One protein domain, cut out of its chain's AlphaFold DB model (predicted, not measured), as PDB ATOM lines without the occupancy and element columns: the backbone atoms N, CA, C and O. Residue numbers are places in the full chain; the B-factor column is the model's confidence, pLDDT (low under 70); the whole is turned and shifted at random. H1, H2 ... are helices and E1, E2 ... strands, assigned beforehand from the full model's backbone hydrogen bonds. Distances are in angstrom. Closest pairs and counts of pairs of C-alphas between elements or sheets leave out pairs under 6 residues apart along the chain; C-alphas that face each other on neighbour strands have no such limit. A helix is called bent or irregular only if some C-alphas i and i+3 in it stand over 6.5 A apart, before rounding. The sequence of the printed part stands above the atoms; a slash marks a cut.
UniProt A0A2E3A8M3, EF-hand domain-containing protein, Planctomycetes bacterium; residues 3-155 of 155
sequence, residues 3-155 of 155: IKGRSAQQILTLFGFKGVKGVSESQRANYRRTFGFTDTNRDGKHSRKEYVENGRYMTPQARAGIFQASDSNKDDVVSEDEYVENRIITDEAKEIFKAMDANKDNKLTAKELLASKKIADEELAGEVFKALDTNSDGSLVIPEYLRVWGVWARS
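This is residues 3 to 155 of the 155 residues of the protein "EF-hand domain-containing protein" of Planctomycetes bacterium (UniProt A0A2E3A8M3). A small two-stranded sheet, E1 and E2, lies in one lobe of an elongated body, and the long helix H6 sets out from E2 and runs slanting through the body to the other lobe. The first lobe holds H3, the helical hairpin H4 and H5, the two strands and the first part of H6; the second holds H1, H7, H8 and H9 with the later part of H6, while short H2 packs on the middle of H6. The printed part has 153 residues, with nine named helices and two named strands in the order H1, H2, H3, E1, H4, H5, E2, H6, H7, H8, H9; the sheet's order is E1, E2, antiparallel, and the class is mostly helix. It is compact, with a radius of gyration of the C-alphas of 16.5 A, and spans 51 by 31 by 27 A.

Strand E1 is residues 45 to 47 and E2 residues 77 to 79. H6, residues 80 to 100, is the longest helix at 30.4 A, from C-alpha 80 at (-21.008, -6.105, 24.052) to C-alpha 100 at (-0.244, -0.871, 45.620). H3, residues 25 to 38, is 20.4 A long. H4 is residues 48 to 53, and H5, residues 60 to 70, is 15.0 A long. H4 is neither bent nor irregular, but only just: C-alphas 50 and 53 are 6.1 A apart. H1 is residues 8 to 15, beginning at C-alpha 8 (3.568, -6.026, 28.090), and H2 is residues 19 to 22. H7 is residues 110 to 115, H8 residues 122 to 132, 15.3 A long, and H9 residues 142 to 153, 15.6 A long.

E1 and E2 are antiparallel, at 159 degrees between their directions; N 46 and O 78 are within hydrogen-bond range at 2.8 A, as are N 78 and O 46 at 3.0 A. H6 is the hub, touching five other helices. Its residues 80 to 87 touch H3 at a steep tilt of 66 degrees, opposite ways, closest at the C-alphas of Tyr 31 and Val 84, 5.6 A. Its residues 82 to 86 touch H5, about perpendicular at 79 degrees, with the C-alphas of Ser 70 and Asn 86 closest at 5.6 A. H4 and H5 form a helical hairpin, opposite ways at a steep tilt of 43 degrees, closest at the C-alphas of Val 52 and Arg 63, 5.1 A. H2 touches residues 85 to 92 of H6, with the C-alphas of Gly 19 and Ile 89 closest at 5.6 A. H9 touches H6 at a steep tilt of 60 degrees, opposite ways, closest at the C-alphas of Thr 90 and Leu 146, 6.4 A. Residues 152 to 153 of H9 touch H1, where the C-alphas of Ala 8 and Trp 152 are closest at 5.1 A. Residues 144 to 149 of H9 touch H8, about perpendicular at 76 degrees, with the C-alphas of Leu 132 and Tyr 145 closest at 5.9 A. H7 and H8 touch at a steep tilt of 47 degrees, opposite ways, closest at the C-alphas of Ala 110 and Phe 129, 6.0 A. H6 and H7 only just touch, with 3 pairs of C-alphas within 8 A, the closest being those of Met 100 and Glu 112 at 5.9 A. H4 and H7 are apart, as are H3 and H8. Every O i to N i+4 pair is within hydrogen-bond range in H1, H5, H6, H7, H8 and H9; H3 has 9 of 10 and H4 1 of 2, and H2 is too short for such a pair.

The two C-alphas farthest apart, those of Asn 41 and Glu 122, are 50.6 A apart. The printed part has no cut, and no link is long. Residues 107 to 108 pair antiparallel with residues 140 to 141, outside the named strands. The mean pLDDT of the printed part is 95.3, and no printed residue is under 70.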
ATOM      1  N   ILE A   3       9.799  -3.904  27.615       94.25
ATOM      2  CA  ILE A   3      10.460  -3.210  28.729       94.25
ATOM      3  C   ILE A   3      11.488  -4.170  29.317       94.25
ATOM      4  O   ILE A   3      11.121  -5.238  29.801       94.25
ATOM      5  N   LYS A   4      12.779  -3.819  29.234       94.69
ATOM      6  CA  LYS A   4      13.894  -4.633  29.767       94.69
ATOM      7  C   LYS A   4      13.784  -6.126  29.395       94.69
ATOM      8  O   LYS A   4      13.909  -7.013  30.230       94.69
ATOM      9  N   GLY A   5      13.495  -6.400  28.120       94.00
ATOM     10  CA  GLY A   5      13.379  -7.763  27.586       94.00
ATOM     11  C   GLY A   5      12.057  -8.484  27.879       94.00
ATOM     12  O   GLY A   5      11.913  -9.637  27.487       94.00
ATOM     13  N   ARG A   6      11.080  -7.830  28.522       96.19
ATOM     14  CA  ARG A   6       9.749  -8.395  28.797       96.19
ATOM     15  C   ARG A   6       8.669  -7.740  27.947       96.19
ATOM     16  O   ARG A   6       8.658  -6.522  27.781       96.19
ATOM     17  N   SER A   7       7.740  -8.541  27.433       97.12
ATOM     18  CA  SER A   7       6.533  -8.039  26.773       97.12
ATOM     19  C   SER A   7       5.554  -7.435  27.776       97.12
ATOM     20  O   SER A   7       5.580  -7.756  28.963       97.12
ATOM     21  N   ALA A   8       4.645  -6.595  27.284       96.44
ATOM     22  CA  ALA A   8       3.568  -6.026  28.090       96.44
ATOM     23  C   ALA A   8       2.766  -7.111  28.841       96.44
ATOM     24  O   ALA A   8       2.569  -7.003  30.046       96.44
ATOM     25  N   GLN A   9       2.417  -8.215  28.173       95.56
ATOM     26  CA  GLN A   9       1.719  -9.348  28.797       95.56
ATOM     27  C   GLN A   9       2.535 -10.023  29.911       95.56
ATOM     28  O   GLN A   9       1.996 -10.395  30.956       95.56
ATOM     29  N   GLN A  10       3.855 -10.151  29.730       96.38
ATOM     30  CA  GLN A  10       4.734 -10.669  30.781       96.38
ATOM     31  C   GLN A  10       4.785  -9.721  31.983       96.38
ATOM     32  O   GLN A  10       4.783 -10.199  33.113       96.38
ATOM     33  N   ILE A  11       4.789  -8.401  31.761       97.88
ATOM     34  CA  ILE A  11       4.710  -7.406  32.839       97.88
ATOM     35  C   ILE A  11       3.383  -7.519  33.591       97.88
ATOM     36  O   ILE A  11       3.391  -7.634  34.813       97.88
ATOM     37  N   LEU A  12       2.252  -7.566  32.884       97.56
ATOM     38  CA  LEU A  12       0.927  -7.718  33.497       97.56
ATOM     39  C   LEU A  12       0.829  -8.984  34.362       97.56
ATOM     40  O   LEU A  12       0.288  -8.949  35.468       97.56
ATOM     41  N   THR A  13       1.436 -10.082  33.908       96.38
ATOM     42  CA  THR A  13       1.501 -11.333  34.676       96.38
ATOM     43  C   THR A  13       2.247 -11.157  36.005       96.38
ATOM     44  O   THR A  13       1.815 -11.716  37.011       96.38
ATOM     45  N   LEU A  14       3.316 -10.345  36.057       97.12
ATOM     46  CA  LEU A  14       4.031 -10.047  37.312       97.12
ATOM     47  C   LEU A  14       3.132  -9.327  38.327       97.12
ATOM     48  O   LEU A  14       3.208  -9.584  39.525       97.12
ATOM     49  N   PHE A  15       2.213  -8.483  37.855       97.25
ATOM     50  CA  PHE A  15       1.223  -7.849  38.725       97.25
ATOM     51  C   PHE A  15       0.118  -8.806  39.208       97.25
ATOM     52  O   PHE A  15      -0.632  -8.473  40.136       97.25
ATOM     53  N   GLY A  16       0.049 -10.010  38.636       96.62
ATOM     54  CA  GLY A  16      -0.989 -11.003  38.896       96.62
ATOM     55  C   GLY A  16      -2.264 -10.780  38.085       96.62
ATOM     56  O   GLY A  16      -3.299 -11.328  38.456       96.62
ATOM     57  N   PHE A  17      -2.195  -9.985  37.013       97.50
ATOM     58  CA  PHE A  17      -3.317  -9.740  36.113       97.50
ATOM     59  C   PHE A  17      -3.699 -11.016  35.359       97.50
ATOM     60  O   PHE A  17      -2.851 -11.661  34.740       97.50
ATOM     61  N   LYS A  18      -4.982 -11.369  35.395       96.06
ATOM     62  CA  LYS A  18      -5.534 -12.559  34.737       96.06
ATOM     63  C   LYS A  18      -6.361 -12.204  33.505       96.06
ATOM     64  O   LYS A  18      -6.481 -13.025  32.589       96.06
ATOM     65  N   GLY A  19      -6.951 -11.013  33.492       94.56
ATOM     66  CA  GLY A  19      -7.824 -10.518  32.443       94.56
ATOM     67  C   GLY A  19      -8.995 -11.458  32.175       94.56
ATOM     68  O   GLY A  19      -9.524 -12.133  33.059       94.56
ATOM     69  N   VAL A  20      -9.372 -11.545  30.903       91.06
ATOM     70  CA  VAL A  20     -10.500 -12.336  30.386       91.06
ATOM     71  C   VAL A  20     -10.445 -13.799  30.872       91.06
ATOM     72  O   VAL A  20     -11.475 -14.383  31.206       91.06
ATOM     73  N   LYS A  21      -9.255 -14.396  31.012       91.50
ATOM     74  CA  LYS A  21      -9.094 -15.792  31.467       91.50
ATOM     75  C   LYS A  21      -9.367 -15.999  32.964       91.50
ATOM     76  O   LYS A  21      -9.576 -17.133  33.381       91.50
ATOM     77  N   GLY A  22      -9.344 -14.937  33.771       91.50
ATOM     78  CA  GLY A  22      -9.511 -15.005  35.227       91.50
ATOM     79  C   GLY A  22     -10.931 -14.792  35.742       91.50
ATOM     80  O   GLY A  22     -11.143 -14.886  36.949       91.50
ATOM     81  N   VAL A  23     -11.882 -14.479  34.861       93.62
ATOM     82  CA  VAL A  23     -13.228 -14.024  35.235       93.62
ATOM     83  C   VAL A  23     -14.251 -15.150  35.093       93.62
ATOM     84  O   VAL A  23     -14.284 -15.839  34.075       93.62
ATOM     85  N   SER A  24     -15.115 -15.313  36.101       95.69
ATOM     86  CA  SER A  24     -16.194 -16.309  36.087       95.69
ATOM     87  C   SER A  24     -17.315 -15.948  35.105       95.69
ATOM     88  O   SER A  24     -17.572 -14.776  34.821       95.69
ATOM     89  N   GLU A  25     -18.078 -16.952  34.667       94.94
ATOM     90  CA  GLU A  25     -19.279 -16.728  33.847       94.94
ATOM     91  C   GLU A  25     -20.317 -15.841  34.546       94.94
ATOM     92  O   GLU A  25     -20.949 -15.002  33.911       94.94
ATOM     93  N   SER A  26     -20.458 -15.952  35.870       95.88
ATOM     94  CA  SER A  26     -21.366 -15.091  36.635       95.88
ATOM     95  C   SER A  26     -20.944 -13.619  36.606       95.88
ATOM     96  O   SER A  26     -21.792 -12.735  36.468       95.88
ATOM     97  N   GLN A  27     -19.642 -13.338  36.690       94.81
ATOM     98  CA  GLN A  27     -19.118 -11.978  36.605       94.81
ATOM     99  C   GLN A  27     -19.229 -11.432  35.174       94.81
ATOM    100  O   GLN A  27     -19.667 -10.297  34.996       94.81
ATOM    101  N   ARG A  28     -18.950 -12.247  34.147       95.94
ATOM    102  CA  ARG A  28     -19.215 -11.881  32.742       95.94
ATOM    103  C   ARG A  28     -20.684 -11.552  32.507       95.94
ATOM    104  O   ARG A  28     -20.993 -10.518  31.922       95.94
ATOM    105  N   ALA A  29     -21.594 -12.377  33.023       96.62
ATOM    106  CA  ALA A  29     -23.030 -12.141  32.926       96.62
ATOM    107  C   ALA A  29     -23.455 -10.827  33.607       96.62
ATOM    108  O   ALA A  29     -24.342 -10.141  33.104       96.62
ATOM    109  N   ASN A  30     -22.814 -10.427  34.711       96.75
ATOM    110  CA  ASN A  30     -23.049  -9.112  35.323       96.75
ATOM    111  C   ASN A  30     -22.662  -7.956  34.389       96.75
ATOM    112  O   ASN A  30     -23.415  -6.984  34.281       96.75
ATOM    113  N   TYR A  31     -21.525  -8.061  33.697       96.31
ATOM    114  CA  TYR A  31     -21.107  -7.045  32.730       96.31
ATOM    115  C   TYR A  31     -22.057  -6.972  31.533       96.31
ATOM    116  O   TYR A  31     -22.498  -5.875  31.202       96.31
ATOM    117  N   ARG A  32     -22.471  -8.118  30.975       96.44
ATOM    118  CA  ARG A  32     -23.484  -8.180  29.904       96.44
ATOM    119  C   ARG A  32     -24.818  -7.564  30.322       96.44
ATOM    120  O   ARG A  32     -25.399  -6.767  29.595       96.44
ATOM    121  N   ARG A  33     -25.290  -7.861  31.539       95.50
ATOM    122  CA  ARG A  33     -26.502  -7.224  32.086       95.50
ATOM    123  C   ARG A  33     -26.361  -5.708  32.170       95.50
ATOM    124  O   ARG A  33     -27.283  -4.993  31.803       95.50
ATOM    125  N   THR A  34     -25.210  -5.225  32.636       93.00
ATOM    126  CA  THR A  34     -24.938  -3.782  32.715       93.00
ATOM    127  C   THR A  34     -24.937  -3.139  31.330       93.00
ATOM    128  O   THR A  34     -25.546  -2.087  31.161       93.00
ATOM    129  N   PHE A  35     -24.319  -3.794  30.345       94.81
ATOM    130  CA  PHE A  35     -24.326  -3.366  28.949       94.81
ATOM    131  C   PHE A  35     -25.754  -3.213  28.404       94.81
ATOM    132  O   PHE A  35     -26.101  -2.153  27.884       94.81
ATOM    133  N   GLY A  36     -26.604  -4.225  28.606       93.88
ATOM    134  CA  GLY A  36     -27.993  -4.209  28.137       93.88
ATOM    135  C   GLY A  36     -28.882  -3.147  28.796       93.88
ATOM    136  O   GLY A  36     -29.885  -2.749  28.216       93.88
ATOM    137  N   PHE A  37     -28.539  -2.651  29.992       90.12
ATOM    138  CA  PHE A  37     -29.270  -1.536  30.612       90.12
ATOM    139  C   PHE A  37     -28.971  -0.180  29.966       90.12
ATOM    140  O   PHE A  37     -29.762   0.751  30.127       90.12
ATOM    141  N   THR A  38     -27.832  -0.047  29.286       87.50
ATOM    142  CA  THR A  38     -27.409   1.201  28.636       87.50
ATOM    143  C   THR A  38     -27.523   1.158  27.111       87.50
ATOM    144  O   THR A  38     -27.544   2.221  26.494       87.50
ATOM    145  N   ASP A  39     -27.656  -0.033  26.522       93.25
ATOM    146  CA  ASP A  39     -28.074  -0.241  25.131       93.25
ATOM    147  C   ASP A  39     -29.573   0.093  25.010       93.25
ATOM    148  O   ASP A  39     -30.453  -0.680  25.399       93.25
ATOM    149  N   THR A  40     -29.865   1.321  24.579       91.56
ATOM    150  CA  THR A  40     -31.210   1.897  24.701       91.56
ATOM    151  C   THR A  40     -32.106   1.435  23.561       91.56
ATOM    152  O   THR A  40     -33.297   1.191  23.778       91.56
ATOM    153  N   ASN A  41     -31.553   1.329  22.353       94.44
ATOM    154  CA  ASN A  41     -32.281   0.865  21.177       94.44
ATOM    155  C   ASN A  41     -32.263  -0.673  21.022       94.44
ATOM    156  O   ASN A  41     -33.050  -1.188  20.225       94.44
ATOM    157  N   ARG A  42     -31.461  -1.388  21.827       94.31
ATOM    158  CA  ARG A  42     -31.305  -2.852  21.832       94.31
ATOM    159  C   ARG A  42     -30.735  -3.398  20.527       94.31
ATOM    160  O   ARG A  42     -31.149  -4.470  20.079       94.31
ATOM    161  N   ASP A  43     -29.819  -2.663  19.908       96.25
ATOM    162  CA  ASP A  43     -29.136  -3.095  18.688       96.25
ATOM    163  C   ASP A  43     -27.874  -3.939  18.961       96.25
ATOM    164  O   ASP A  43     -27.225  -4.413  18.024       96.25
ATOM    165  N   GLY A  44     -27.559  -4.192  20.239       95.19
ATOM    166  CA  GLY A  44     -26.409  -4.986  20.664       95.19
ATOM    167  C   GLY A  44     -25.096  -4.204  20.660       95.19
ATOM    168  O   GLY A  44     -24.024  -4.810  20.773       95.19
ATOM    169  N   LYS A  45     -25.153  -2.878  20.517       96.94
ATOM    170  CA  LYS A  45     -24.007  -1.967  20.513       96.94
ATOM    171  C   LYS A  45     -24.317  -0.751  21.390       96.94
ATOM    172  O   LYS A  45     -25.456  -0.432  21.695       96.94
ATOM    173  N   HIS A  46     -23.277  -0.052  21.828       96.56
ATOM    174  CA  HIS A  46     -23.411   1.312  22.327       96.56
ATOM    175  C   HIS A  46     -22.904   2.265  21.262       96.56
ATOM    176  O   HIS A  46     -21.722   2.262  20.918       96.56
ATOM    177  N   SER A  47     -23.788   3.126  20.774       96.31
ATOM    178  CA  SER A  47     -23.396   4.283  19.976       96.31
ATOM    179  C   SER A  47     -22.842   5.411  20.856       96.31
ATOM    180  O   SER A  47     -23.096   5.485  22.066       96.31
ATOM    181  N   ARG A  48     -22.145   6.378  20.243       95.31
ATOM    182  CA  ARG A  48     -21.769   7.628  20.933       95.31
ATOM    183  C   ARG A  48     -22.986   8.352  21.511       95.31
ATOM    184  O   ARG A  48     -22.913   8.868  22.624       95.31
ATOM    185  N   LYS A  49     -24.112   8.360  20.798       94.44
ATOM    186  CA  LYS A  49     -25.346   8.998  21.267       94.44
ATOM    187  C   LYS A  49     -25.863   8.345  22.548       94.44
ATOM    188  O   LYS A  49     -26.206   9.038  23.500       94.44
ATOM    189  N   GLU A  50     -25.891   7.021  22.606       93.12
ATOM    190  CA  GLU A  50     -26.372   6.299  23.788       93.12
ATOM    191  C   GLU A  50     -25.423   6.437  24.973       93.12
ATOM    192  O   GLU A  50     -25.851   6.786  26.074       93.12
ATOM    193  N   TYR A  51     -24.127   6.222  24.749       92.25
ATOM    194  CA  TYR A  51     -23.158   6.178  25.836       92.25
ATOM    195  C   TYR A  51     -22.659   7.567  26.244       92.25
ATOM    196  O   TYR A  51     -22.643   7.912  27.425       92.25
ATOM    197  N   VAL A  52     -22.237   8.384  25.279       93.81
ATOM    198  CA  VAL A  52     -21.571   9.670  25.527       93.81
ATOM    199  C   VAL A  52     -22.587  10.783  25.740       93.81
ATOM    200  O   VAL A  52     -22.473  11.510  26.727       93.81
ATOM    201  N   GLU A  53     -23.585  10.923  24.872       92.94
ATOM    202  CA  GLU A  53     -24.542  12.038  24.943       92.94
ATOM    203  C   GLU A  53     -25.624  11.781  25.996       92.94
ATOM    204  O   GLU A  53     -25.784  12.574  26.924       92.94
ATOM    205  N   ASN A  54     -26.300  10.633  25.911       91.00
ATOM    206  CA  ASN A  54     -27.430  10.279  26.776       91.00
ATOM    207  C   ASN A  54     -27.015   9.662  28.122       91.00
ATOM    208  O   ASN A  54     -27.863   9.436  28.992       91.00
ATOM    209  N   GLY A  55     -25.719   9.394  28.315       86.62
ATOM    210  CA  GLY A  55     -25.184   8.890  29.573       86.62
ATOM    211  C   GLY A  55     -25.516   9.814  30.752       86.62
ATOM    212  O   GLY A  55     -25.411  11.037  30.665       86.62
ATOM    213  N   ARG A  56     -25.908   9.222  31.886       86.25
ATOM    214  CA  ARG A  56     -26.353   9.963  33.086       86.25
ATOM    215  C   ARG A  56     -25.270  10.164  34.149       86.25
ATOM    216  O   ARG A  56     -25.520  10.816  35.156       86.25
ATOM    217  N   TYR A  57     -24.085   9.593  33.951       82.81
ATOM    218  CA  TYR A  57     -22.975   9.607  34.909       82.81
ATOM    219  C   TYR A  57     -21.740  10.273  34.298       82.81
ATOM    220  O   TYR A  57     -21.490  10.111  33.108       82.81
ATOM    221  N   MET A  58     -20.934  10.975  35.099       88.00
ATOM    222  CA  MET A  58     -19.754  11.730  34.629       88.00
ATOM    223  C   MET A  58     -20.095  12.822  33.592       88.00
ATOM    224  O   MET A  58     -21.255  13.057  33.259       88.00
ATOM    225  N   THR A  59     -19.078  13.529  33.097       92.81
ATOM    226  CA  THR A  59     -19.224  14.493  31.998       92.81
ATOM    227  C   THR A  59     -19.190  13.784  30.637       92.81
ATOM    228  O   THR A  59     -18.573  12.717  30.526       92.81
ATOM    229  N   PRO A  60     -19.783  14.367  29.576       93.31
ATOM    230  CA  PRO A  60     -19.682  13.824  28.220       93.31
ATOM    231  C   PRO A  60     -18.233  13.580  27.777       93.31
ATOM    232  O   PRO A  60     -17.934  12.550  27.189       93.31
ATOM    233  N   GLN A  61     -17.307  14.474  28.124       93.12
ATOM    234  CA  GLN A  61     -15.886  14.353  27.785       93.12
ATOM    235  C   GLN A  61     -15.257  13.105  28.416       93.12
ATOM    236  O   GLN A  61     -14.549  12.360  27.744       93.12
ATOM    237  N   ALA A  62     -15.548  12.836  29.691       89.00
ATOM    238  CA  ALA A  62     -15.036  11.646  30.358       89.00
ATOM    239  C   ALA A  62     -15.649  10.362  29.776       89.00
ATOM    240  O   ALA A  62     -14.936   9.383  29.549       89.00
ATOM    241  N   ARG A  63     -16.952  10.377  29.463       92.25
ATOM    242  CA  ARG A  63     -17.613   9.254  28.783       92.25
ATOM    243  C   ARG A  63     -17.045   9.011  27.388       92.25
ATOM    244  O   ARG A  63     -16.853   7.857  27.031       92.25
ATOM    245  N   ALA A  64     -16.722  10.063  26.635       93.75
ATOM    246  CA  ALA A  64     -16.081   9.955  25.326       93.75
ATOM    247  C   ALA A  64     -14.705   9.282  25.416       93.75
ATOM    248  O   ALA A  64     -14.393   8.425  24.595       93.75
ATOM    249  N   GLY A  65     -13.915   9.612  26.444       90.50
ATOM    250  CA  GLY A  65     -12.643   8.936  26.704       90.50
ATOM    251  C   GLY A  65     -12.819   7.443  27.002       90.50
ATOM    252  O   GLY A  65     -12.092   6.618  26.457       90.50
ATOM    253  N   ILE A  66     -13.816   7.077  27.817       89.31
ATOM    254  CA  ILE A  66     -14.121   5.664  28.111       89.31
ATOM    255  C   ILE A  66     -14.627   4.934  26.863       89.31
ATOM    256  O   ILE A  66     -14.231   3.794  26.630       89.31
ATOM    257  N   PHE A  67     -15.481   5.582  26.071       94.31
ATOM    258  CA  PHE A  67     -15.991   5.045  24.813       94.31
ATOM    259  C   PHE A  67     -14.835   4.697  23.879       94.31
ATOM    260  O   PHE A  67     -14.689   3.546  23.490       94.31
ATOM    261  N   GLN A  68     -13.944   5.658  23.632       92.94
ATOM    262  CA  GLN A  68     -12.769   5.460  22.788       92.94
ATOM    263  C   GLN A  68     -11.811   4.393  23.336       92.94
ATOM    264  O   GLN A  68     -11.147   3.708  22.570       92.94
ATOM    265  N   ALA A  69     -11.706   4.253  24.659       89.19
ATOM    266  CA  ALA A  69     -10.898   3.202  25.270       89.19
ATOM    267  C   ALA A  69     -11.548   1.809  25.199       89.19
ATOM    268  O   ALA A  69     -10.852   0.816  25.413       89.19
ATOM    269  N   SER A  70     -12.862   1.736  24.963       93.56
ATOM    270  CA  SER A  70     -13.621   0.485  24.841       93.56
ATOM    271  C   SER A  70     -13.711   0.030  23.384       93.56
ATOM    272  O   SER A  70     -13.486  -1.149  23.136       93.56
ATOM    273  N   ASP A  71     -13.957   0.961  22.457       95.81
ATOM    274  CA  ASP A  71     -13.974   0.773  20.997       95.81
ATOM    275  C   ASP A  71     -12.569   0.389  20.501       95.81
ATOM    276  O   ASP A  71     -11.704   1.226  20.219       95.81
ATOM    277  N   SER A  72     -12.301  -0.913  20.517       92.56
ATOM    278  CA  SER A  72     -10.963  -1.470  20.329       92.56
ATOM    279  C   SER A  72     -10.679  -1.698  18.849       92.56
ATOM    280  O   SER A  72      -9.530  -1.557  18.417       92.56
ATOM    281  N   ASN A  73     -11.717  -2.018  18.070       95.00
ATOM    282  CA  ASN A  73     -11.623  -2.169  16.621       95.00
ATOM    283  C   ASN A  73     -11.759  -0.829  15.859       95.00
ATOM    284  O   ASN A  73     -11.405  -0.786  14.678       95.00
ATOM    285  N   LYS A  74     -12.156   0.257  16.538       95.06
ATOM    286  CA  LYS A  74     -12.323   1.616  15.998       95.06
ATOM    287  C   LYS A  74     -13.416   1.704  14.937       95.06
ATOM    288  O   LYS A  74     -13.228   2.384  13.925       95.06
ATOM    289  N   ASP A  75     -14.528   1.007  15.148       97.12
ATOM    290  CA  ASP A  75     -15.697   1.035  14.263       97.12
ATOM    291  C   ASP A  75     -16.769   2.060  14.697       97.12
ATOM    292  O   ASP A  75     -17.881   2.058  14.165       97.12
ATOM    293  N   ASP A  76     -16.408   2.978  15.609       96.25
ATOM    294  CA  ASP A  76     -17.241   4.059  16.155       96.25
ATOM    295  C   ASP A  76     -18.473   3.576  16.945       96.25
ATOM    296  O   ASP A  76     -19.363   4.368  17.292       96.25
ATOM    297  N   VAL A  77     -18.504   2.293  17.303       97.38
ATOM    298  CA  VAL A  77     -19.453   1.698  18.242       97.38
ATOM    299  C   VAL A  77     -18.700   0.876  19.286       97.38
ATOM    300  O   VAL A  77     -17.543   0.528  19.119       97.38
ATOM    301  N   VAL A  78     -19.342   0.590  20.417       97.88
ATOM    302  CA  VAL A  78     -18.801  -0.361  21.397       97.88
ATOM    303  C   VAL A  78     -19.709  -1.577  21.408       97.88
ATOM    304  O   VAL A  78     -20.868  -1.489  21.813       97.88
ATOM    305  N   SER A  79     -19.199  -2.714  20.946       97.75
ATOM    306  CA  SER A  79     -19.909  -3.993  21.036       97.75
ATOM    307  C   SER A  79     -20.014  -4.495  22.483       97.75
ATOM    308  O   SER A  79     -19.266  -4.067  23.367       97.75
ATOM    309  N   GLU A  80     -20.926  -5.441  22.741       97.00
ATOM    310  CA  GLU A  80     -21.008  -6.105  24.052       97.00
ATOM    311  C   GLU A  80     -19.656  -6.709  24.463       97.00
ATOM    312  O   GLU A  80     -19.225  -6.531  25.603       97.00
ATOM    313  N   ASP A  81     -18.964  -7.385  23.541       96.25
ATOM    314  CA  ASP A  81     -17.683  -8.037  23.825       96.25
ATOM    315  C   ASP A  81     -16.594  -7.022  24.191       96.25
ATOM    316  O   ASP A  81     -15.890  -7.214  25.184       96.25
ATOM    317  N   GLU A  82     -16.501  -5.905  23.467       97.12
ATOM    318  CA  GLU A  82     -15.573  -4.813  23.780       97.12
ATOM    319  C   GLU A  82     -15.876  -4.157  25.127       97.12
ATOM    320  O   GLU A  82     -14.967  -3.881  25.917       97.12
ATOM    321  N   TYR A  83     -17.159  -3.941  25.429       96.00
ATOM    322  CA  TYR A  83     -17.580  -3.432  26.727       96.00
ATOM    323  C   TYR A  83     -17.169  -4.393  27.846       96.00
ATOM    324  O   TYR A  83     -16.553  -3.979  28.831       96.00
ATOM    325  N   VAL A  84     -17.499  -5.680  27.707       96.19
ATOM    326  CA  VAL A  84     -17.203  -6.710  28.708       96.19
ATOM    327  C   VAL A  84     -15.696  -6.851  28.899       96.19
ATOM    328  O   VAL A  84     -15.233  -6.853  30.040       96.19
ATOM    329  N   GLU A  85     -14.917  -6.920  27.821       96.31
ATOM    330  CA  GLU A  85     -13.458  -6.981  27.889       96.31
ATOM    331  C   GLU A  85     -12.883  -5.748  28.595       96.31
ATOM    332  O   GLU A  85     -12.111  -5.891  29.549       96.31
ATOM    333  N   ASN A  86     -13.304  -4.538  28.211       96.12
ATOM    334  CA  ASN A  86     -12.839  -3.312  28.854       96.12
ATOM    335  C   ASN A  86     -13.191  -3.276  30.351       96.12
ATOM    336  O   ASN A  86     -12.373  -2.855  31.173       96.12
ATOM    337  N   ARG A  87     -14.380  -3.753  30.745       95.75
ATOM    338  CA  ARG A  87     -14.769  -3.858  32.162       95.75
ATOM    339  C   ARG A  87     -13.899  -4.843  32.930       95.75
ATOM    340  O   ARG A  87     -13.457  -4.504  34.022       95.75
ATOM    341  N   ILE A  88     -13.608  -6.008  32.357       96.81
ATOM    342  CA  ILE A  88     -12.710  -6.996  32.969       96.81
ATOM    343  C   ILE A  88     -11.321  -6.389  33.190       96.81
ATOM    344  O   ILE A  88     -10.805  -6.423  34.306       96.81
ATOM    345  N   ILE A  89     -10.744  -5.793  32.142       96.69
ATOM    346  CA  ILE A  89      -9.409  -5.197  32.197       96.69
ATOM    347  C   ILE A  89      -9.369  -4.078  33.241       96.69
ATOM    348  O   ILE A  89      -8.503  -4.077  34.114       96.69
ATOM    349  N   THR A  90     -10.293  -3.119  33.159       95.94
ATOM    350  CA  THR A  90     -10.236  -1.911  33.990       95.94
ATOM    351  C   THR A  90     -10.615  -2.161  35.444       95.94
ATOM    352  O   THR A  90     -10.050  -1.505  36.317       95.94
ATOM    353  N   ASP A  91     -11.535  -3.082  35.735       97.06
ATOM    354  CA  ASP A  91     -11.902  -3.394  37.117       97.06
ATOM    355  C   ASP A  91     -10.759  -4.149  37.820       97.06
ATOM    356  O   ASP A  91     -10.354  -3.744  38.907       97.06
ATOM    357  N   GLU A  92     -10.144  -5.154  37.184       98.12
ATOM    358  CA  GLU A  92      -8.984  -5.855  37.764       98.12
ATOM    359  C   GLU A  92      -7.762  -4.931  37.906       98.12
ATOM    360  O   GLU A  92      -7.091  -4.934  38.941       98.12
ATOM    361  N   ALA A  93      -7.501  -4.080  36.909       98.06
ATOM    362  CA  ALA A  93      -6.421  -3.101  36.970       98.06
ATOM    363  C   ALA A  93      -6.585  -2.135  38.153       98.06
ATOM    364  O   ALA A  93      -5.603  -1.842  38.836       98.06
ATOM    365  N   LYS A  94      -7.811  -1.662  38.433       98.06
ATOM    366  CA  LYS A  94      -8.101  -0.801  39.595       98.06
ATOM    367  C   LYS A  94      -7.857  -1.520  40.916       98.06
ATOM    368  O   LYS A  94      -7.361  -0.893  41.844       98.06
ATOM    369  N   GLU A  95      -8.191  -2.803  41.022       98.00
ATOM    370  CA  GLU A  95      -7.912  -3.568  42.242       98.00
ATOM    371  C   GLU A  95      -6.404  -3.746  42.459       98.00
ATOM    372  O   GLU A  95      -5.916  -3.562  43.573       98.00
ATOM    373  N   ILE A  96      -5.642  -3.997  41.389       98.31
ATOM    374  CA  ILE A  96      -4.173  -4.025  41.441       98.31
ATOM    375  C   ILE A  96      -3.616  -2.659  41.856       98.31
ATOM    376  O   ILE A  96      -2.760  -2.601  42.734       98.31
ATOM    377  N   PHE A  97      -4.126  -1.569  41.276       98.50
ATOM    378  CA  PHE A  97      -3.730  -0.204  41.626       98.50
ATOM    379  C   PHE A  97      -3.943   0.066  43.119       98.50
ATOM    380  O   PHE A  97      -3.001   0.407  43.828       98.50
ATOM    381  N   LYS A  98      -5.161  -0.167  43.622       98.00
ATOM    382  CA  LYS A  98      -5.517   0.053  45.034       98.00
ATOM    383  C   LYS A  98      -4.685  -0.794  45.992       98.00
ATOM    384  O   LYS A  98      -4.416  -0.362  47.104       98.00
ATOM    385  N   ALA A  99      -4.302  -2.004  45.589       97.88
ATOM    386  CA  ALA A  99      -3.454  -2.866  46.408       97.88
ATOM    387  C   ALA A  99      -2.015  -2.337  46.536       97.88
ATOM    388  O   ALA A  99      -1.325  -2.693  47.488       97.88
ATOM    389  N   MET A 100      -1.557  -1.522  45.580       97.56
ATOM    390  CA  MET A 100      -0.244  -0.871  45.620       97.56
ATOM    391  C   MET A 100      -0.293   0.510  46.284       97.56
ATOM    392  O   MET A 100       0.708   0.927  46.859       97.56
ATOM    393  N   ASP A 101      -1.441   1.192  46.232       98.00
ATOM    394  CA  ASP A 101      -1.672   2.516  46.822       98.00
ATOM    395  C   ASP A 101      -1.774   2.400  48.351       98.00
ATOM    396  O   ASP A 101      -2.849   2.283  48.949       98.00
ATOM    397  N   ALA A 102      -0.605   2.349  48.990       97.62
ATOM    398  CA  ALA A 102      -0.481   2.070  50.413       97.62
ATOM    399  C   ALA A 102      -1.040   3.210  51.275       97.62
ATOM    400  O   ALA A 102      -1.567   2.961  52.364       97.62
ATOM    401  N   ASN A 103      -0.907   4.451  50.801       97.50
ATOM    402  CA  ASN A 103      -1.325   5.641  51.531       97.50
ATOM    403  C   ASN A 103      -2.798   6.032  51.245       97.50
ATOM    404  O   ASN A 103      -3.389   6.766  52.040       97.50
ATOM    405  N   LYS A 104      -3.407   5.459  50.193       97.12
ATOM    406  CA  LYS A 104      -4.807   5.627  49.767       97.12
ATOM    407  C   LYS A 104      -5.155   7.035  49.282       97.12
ATOM    408  O   LYS A 104      -6.293   7.484  49.459       97.12
ATOM    409  N   ASP A 105      -4.209   7.731  48.665       97.56
ATOM    410  CA  ASP A 105      -4.414   9.056  48.073       97.56
ATOM    411  C   ASP A 105      -4.889   9.003  46.606       97.56
ATOM    412  O   ASP A 105      -5.114  10.049  45.988       97.56
ATOM    413  N   ASN A 106      -5.152   7.800  46.079       96.31
ATOM    414  CA  ASN A 106      -5.524   7.516  44.691       96.31
ATOM    415  C   ASN A 106      -4.428   7.858  43.673       96.31
ATOM    416  O   ASN A 106      -4.728   8.120  42.498       96.31
ATOM    417  N   LYS A 107      -3.170   7.834  44.108       97.56
ATOM    418  CA  LYS A 107      -1.989   7.964  43.264       97.56
ATOM    419  C   LYS A 107      -1.054   6.793  43.537       97.56
ATOM    420  O   LYS A 107      -1.067   6.197  44.604       97.56
ATOM    421  N   LEU A 108      -0.245   6.448  42.545       97.88
ATOM    422  CA  LEU A 108       0.877   5.543  42.753       97.88
ATOM    423  C   LEU A 108       2.175   6.249  42.442       97.88
ATOM    424  O   LEU A 108       2.380   6.763  41.346       97.88
ATOM    425  N   THR A 109       3.081   6.182  43.399       98.12
ATOM    426  CA  THR A 109       4.470   6.588  43.234       98.12
ATOM    427  C   THR A 109       5.352   5.389  42.887       98.12
ATOM    428  O   THR A 109       5.021   4.232  43.169       98.12
ATOM    429  N   ALA A 110       6.544   5.647  42.340       96.62
ATOM    430  CA  ALA A 110       7.538   4.594  42.104       96.62
ATOM    431  C   ALA A 110       7.896   3.842  43.399       96.62
ATOM    432  O   ALA A 110       8.111   2.630  43.390       96.62
ATOM    433  N   LYS A 111       7.901   4.552  44.537       97.00
ATOM    434  CA  LYS A 111       8.145   3.974  45.862       97.00
ATOM    435  C   LYS A 111       7.060   2.971  46.255       97.00
ATOM    436  O   LYS A 111       7.394   1.909  46.770       97.00
ATOM    437  N   GLU A 112       5.791   3.286  46.018       97.88
ATOM    438  CA  GLU A 112       4.670   2.380  46.302       97.88
ATOM    439  C   GLU A 112       4.682   1.154  45.393       97.88
ATOM    440  O   GLU A 112       4.522   0.031  45.873       97.88
ATOM    441  N   LEU A 113       4.990   1.337  44.105       97.19
ATOM    442  CA  LEU A 113       5.169   0.219  43.182       97.19
ATOM    443  C   LEU A 113       6.289  -0.718  43.661       97.19
ATOM    444  O   LEU A 113       6.073  -1.926  43.764       97.19
ATOM    445  N   LEU A 114       7.457  -0.182  44.031       95.88
ATOM    446  CA  LEU A 114       8.574  -0.965  44.577       95.88
ATOM    447  C   LEU A 114       8.229  -1.641  45.915       95.88
ATOM    448  O   LEU A 114       8.630  -2.782  46.168       95.88
ATOM    449  N   ALA A 115       7.482  -0.953  46.781       96.25
ATOM    450  CA  ALA A 115       7.048  -1.472  48.076       96.25
ATOM    451  C   ALA A 115       6.015  -2.599  47.944       96.25
ATOM    452  O   ALA A 115       5.990  -3.492  48.787       96.25
ATOM    453  N   SER A 116       5.217  -2.611  46.870       95.12
ATOM    454  CA  SER A 116       4.232  -3.666  46.602       95.12
ATOM    455  C   SER A 116       4.847  -5.049  46.357       95.12
ATOM    456  O   SER A 116       4.145  -6.058  46.442       95.12
ATOM    457  N   LYS A 117       6.141  -5.100  46.000       94.12
ATOM    458  CA  LYS A 117       6.888  -6.320  45.636       94.12
ATOM    459  C   LYS A 117       6.260  -7.151  44.509       94.12
ATOM    460  O   LYS A 117       6.647  -8.300  44.314       94.12
ATOM    461  N   LYS A 118       5.352  -6.568  43.715       93.88
ATOM    462  CA  LYS A 118       4.812  -7.183  42.487       93.88
ATOM    463  C   LYS A 118       5.906  -7.448  41.452       93.88
ATOM    464  O   LYS A 118       5.875  -8.452  40.749       93.88
ATOM    465  N   ILE A 119       6.897  -6.562  41.389       94.75
ATOM    466  CA  ILE A 119       8.109  -6.724  40.589       94.75
ATOM    467  C   ILE A 119       9.292  -6.718  41.557       94.75
ATOM    468  O   ILE A 119       9.497  -5.748  42.280       94.75
ATOM    469  N   ALA A 120      10.036  -7.825  41.603       91.25
ATOM    470  CA  ALA A 120      11.169  -7.980  42.518       91.25
ATOM    471  C   ALA A 120      12.416  -7.204  42.065       91.25
ATOM    472  O   ALA A 120      13.190  -6.743  42.896       91.25
ATOM    473  N   ASP A 121      12.606  -7.082  40.752       95.00
ATOM    474  CA  ASP A 121      13.726  -6.370  40.144       95.00
ATOM    475  C   ASP A 121      13.457  -4.855  40.154       95.00
ATOM    476  O   ASP A 121      12.496  -4.385  39.538       95.00
ATOM    477  N   GLU A 122      14.277  -4.099  40.886       95.19
ATOM    478  CA  GLU A 122      14.073  -2.660  41.094       95.19
ATOM    479  C   GLU A 122      14.263  -1.842  39.812       95.19
ATOM    480  O   GLU A 122      13.547  -0.863  39.589       95.19
ATOM    481  N   GLU A 123      15.189  -2.252  38.943       95.94
ATOM    482  CA  GLU A 123      15.446  -1.567  37.679       95.94
ATOM    483  C   GLU A 123      14.256  -1.744  36.730       95.94
ATOM    484  O   GLU A 123      13.748  -0.777  36.159       95.94
ATOM    485  N   LEU A 124      13.750  -2.973  36.614       97.31
ATOM    486  CA  LEU A 124      12.544  -3.283  35.860       97.31
ATOM    487  C   LEU A 124      11.329  -2.542  36.422       97.31
ATOM    488  O   LEU A 124      10.547  -1.996  35.648       97.31
ATOM    489  N   ALA A 125      11.163  -2.516  37.743       97.25
ATOM    490  CA  ALA A 125      10.072  -1.799  38.393       97.25
ATOM    491  C   ALA A 125      10.109  -0.295  38.072       97.25
ATOM    492  O   ALA A 125       9.070   0.288  37.757       97.25
ATOM    493  N   GLY A 126      11.299   0.314  38.075       97.31
ATOM    494  CA  GLY A 126      11.495   1.707  37.675       97.31
ATOM    495  C   GLY A 126      11.126   1.968  36.212       97.31
ATOM    496  O   GLY A 126      10.435   2.940  35.916       97.31
ATOM    497  N   GLU A 127      11.525   1.092  35.290       97.94
ATOM    498  CA  GLU A 127      11.174   1.233  33.869       97.94
ATOM    499  C   GLU A 127       9.685   0.990  33.596       97.94
ATOM    500  O   GLU A 127       9.084   1.680  32.774       97.94
ATOM    501  N   VAL A 128       9.060   0.054  34.314       97.94
ATOM    502  CA  VAL A 128       7.608  -0.153  34.258       97.94
ATOM    503  C   VAL A 128       6.867   1.078  34.768       97.94
ATOM    504  O   VAL A 128       5.910   1.503  34.126       97.94
ATOM    505  N   PHE A 129       7.322   1.677  35.872       98.12
ATOM    506  CA  PHE A 129       6.741   2.915  36.383       98.12
ATOM    507  C   PHE A 129       6.816   4.035  35.342       98.12
ATOM    508  O   PHE A 129       5.785   4.597  34.994       98.12
ATOM    509  N   LYS A 130       8.000   4.295  34.774       97.62
ATOM    510  CA  LYS A 130       8.185   5.314  33.723       97.62
ATOM    511  C   LYS A 130       7.304   5.072  32.499       97.62
ATOM    512  O   LYS A 130       6.827   6.016  31.886       97.62
ATOM    513  N   ALA A 131       7.101   3.811  32.118       97.38
ATOM    514  CA  ALA A 131       6.253   3.480  30.980       97.38
ATOM    515  C   ALA A 131       4.760   3.736  31.254       97.38
ATOM    516  O   ALA A 131       4.009   4.008  30.317       97.38
ATOM    517  N   LEU A 132       4.330   3.637  32.516       97.44
ATOM    518  CA  LEU A 132       2.983   4.004  32.958       97.44
ATOM    519  C   LEU A 132       2.842   5.529  33.148       97.44
ATOM    520  O   LEU A 132       1.770   6.060  32.871       97.44
ATOM    521  N   ASP A 133       3.908   6.205  33.594       97.69
ATOM    522  CA  ASP A 133       3.979   7.636  33.946       97.69
ATOM    523  C   ASP A 133       4.278   8.484  32.706       97.69
ATOM    524  O   ASP A 133       5.385   8.964  32.450       97.69
ATOM    525  N   THR A 134       3.263   8.602  31.862       96.06
ATOM    526  CA  THR A 134       3.372   9.204  30.534       96.06
ATOM    527  C   THR A 134       3.504  10.717  30.542       96.06
ATOM    528  O   THR A 134       4.004  11.269  29.562       96.06
ATOM    529  N   ASN A 135       3.039  11.389  31.597       96.88
ATOM    530  CA  ASN A 135       3.279  12.818  31.779       96.88
ATOM    531  C   ASN A 135       4.578  13.093  32.564       96.88
ATOM    532  O   ASN A 135       5.008  14.246  32.611       96.88
ATOM    533  N   SER A 136       5.223  12.047  33.101       97.19
ATOM    534  CA  SER A 136       6.485  12.113  33.841       97.19
ATOM    535  C   SER A 136       6.417  13.034  35.059       97.19
ATOM    536  O   SER A 136       7.398  13.705  35.391       97.19
ATOM    537  N   ASP A 137       5.256  13.089  35.716       97.69
ATOM    538  CA  ASP A 137       5.058  13.891  36.925       97.69
ATOM    539  C   ASP A 137       5.431  13.136  38.214       97.69
ATOM    540  O   ASP A 137       5.417  13.712  39.306       97.69
ATOM    541  N   GLY A 138       5.829  11.864  38.091       97.19
ATOM    542  CA  GLY A 138       6.228  11.011  39.203       97.19
ATOM    543  C   GLY A 138       5.054  10.385  39.961       97.19
ATOM    544  O   GLY A 138       5.277   9.796  41.026       97.19
ATOM    545  N   SER A 139       3.824  10.497  39.451       97.00
ATOM    546  CA  SER A 139       2.596  10.065  40.115       97.00
ATOM    547  C   SER A 139       1.551   9.530  39.126       97.00
ATOM    548  O   SER A 139       0.817  10.279  38.489       97.00
ATOM    549  N   LEU A 140       1.307   8.220  39.150       97.81
ATOM    550  CA  LEU A 140       0.244   7.616  38.348       97.81
ATOM    551  C   LEU A 140      -1.125   7.855  38.975       97.81
ATOM    552  O   LEU A 140      -1.446   7.296  40.025       97.81
ATOM    553  N   VAL A 141      -1.978   8.604  38.287       97.12
ATOM    554  CA  VAL A 141      -3.414   8.660  38.597       97.12
ATOM    555  C   VAL A 141      -4.175   7.552  37.866       97.12
ATOM    556  O   VAL A 141      -3.770   7.098  36.795       97.12
ATOM    557  N   ILE A 142      -5.331   7.144  38.403       95.19
ATOM    558  CA  ILE A 142      -6.148   6.054  37.831       95.19
ATOM    559  C   ILE A 142      -6.398   6.216  36.315       95.19
ATOM    560  O   ILE A 142      -6.200   5.237  35.595       95.19
ATOM    561  N   PRO A 143      -6.806   7.388  35.778       92.75
ATOM    562  CA  PRO A 143      -7.059   7.520  34.341       92.75
ATOM    563  C   PRO A 143      -5.823   7.265  33.470       92.75
ATOM    564  O   PRO A 143      -5.925   6.621  32.427       92.75
ATOM    565  N   GLU A 144      -4.659   7.750  33.897       95.06
ATOM    566  CA  GLU A 144      -3.397   7.557  33.185       95.06
ATOM    567  C   GLU A 144      -2.964   6.093  33.216       95.06
ATOM    568  O   GLU A 144      -2.728   5.494  32.165       95.06
ATOM    569  N   TYR A 145      -2.956   5.508  34.413       97.44
ATOM    570  CA  TYR A 145      -2.634   4.107  34.621       97.44
ATOM    571  C   TYR A 145      -3.520   3.195  33.763       97.44
ATOM    572  O   TYR A 145      -3.009   2.354  33.024       97.44
ATOM    573  N   LEU A 146      -4.844   3.396  33.782       96.12
ATOM    574  CA  LEU A 146      -5.784   2.579  33.009       96.12
ATOM    575  C   LEU A 146      -5.605   2.729  31.499       96.12
ATOM    576  O   LEU A 146      -5.791   1.751  30.774       96.12
ATOM    577  N   ARG A 147      -5.230   3.918  31.016       93.12
ATOM    578  CA  ARG A 147      -4.983   4.139  29.588       93.12
ATOM    579  C   ARG A 147      -3.820   3.282  29.098       93.12
ATOM    580  O   ARG A 147      -3.958   2.610  28.081       93.12
ATOM    581  N   VAL A 148      -2.692   3.285  29.807       96.00
ATOM    582  CA  VAL A 148      -1.521   2.485  29.416       96.00
ATOM    583  C   VAL A 148      -1.776   0.996  29.656       96.00
ATOM    584  O   VAL A 148      -1.541   0.175  28.769       96.00
ATOM    585  N   TRP A 149      -2.340   0.645  30.813       97.44
ATOM    586  CA  TRP A 149      -2.661  -0.735  31.171       97.44
ATOM    587  C   TRP A 149      -3.612  -1.401  30.174       97.44
ATOM    588  O   TRP A 149      -3.394  -2.540  29.767       97.44
ATOM    589  N   GLY A 150      -4.652  -0.687  29.735       95.38
ATOM    590  CA  GLY A 150      -5.609  -1.191  28.753       95.38
ATOM    591  C   GLY A 150      -4.981  -1.466  27.387       95.38
ATOM    592  O   GLY A 150      -5.385  -2.410  26.709       95.38
ATOM    593  N   VAL A 151      -3.973  -0.685  26.990       94.31
ATOM    594  CA  VAL A 151      -3.190  -0.946  25.770       94.31
ATOM    595  C   VAL A 151      -2.338  -2.199  25.948       94.31
ATOM    596  O   VAL A 151      -2.296  -3.044  25.060       94.31
ATOM    597  N   TRP A 152      -1.686  -2.353  27.102       96.38
ATOM    598  CA  TRP A 152      -0.862  -3.526  27.402       96.38
ATOM    599  C   TRP A 152      -1.679  -4.815  27.424       96.38
ATOM    600  O   TRP A 152      -1.241  -5.821  26.872       96.38
ATOM    601  N   ALA A 153      -2.872  -4.777  28.019       95.88
ATOM    602  CA  ALA A 153      -3.734  -5.946  28.177       95.88
ATOM    603  C   ALA A 153      -4.250  -6.495  26.841       95.88
ATOM    604  O   ALA A 153      -4.493  -7.697  26.743       95.88
ATOM    605  N   ARG A 154      -4.359  -5.642  25.815       91.75
ATOM    606  CA  ARG A 154      -4.807  -6.002  24.460       91.75
ATOM    607  C   ARG A 154      -3.662  -6.260  23.470       91.75
ATOM    608  O   ARG A 154      -3.928  -6.480  22.293       91.75
ATOM    609  N   SER A 155      -2.404  -6.174  23.923       88.62
ATOM    610  CA  SER A 155      -1.205  -6.314  23.073       88.62
ATOM    611  C   SER A 155      -0.622  -7.718  23.001       88.62
ATOM    612  O   SER A 155      -0.895  -8.522  23.923       88.62
TER     613      SER A 155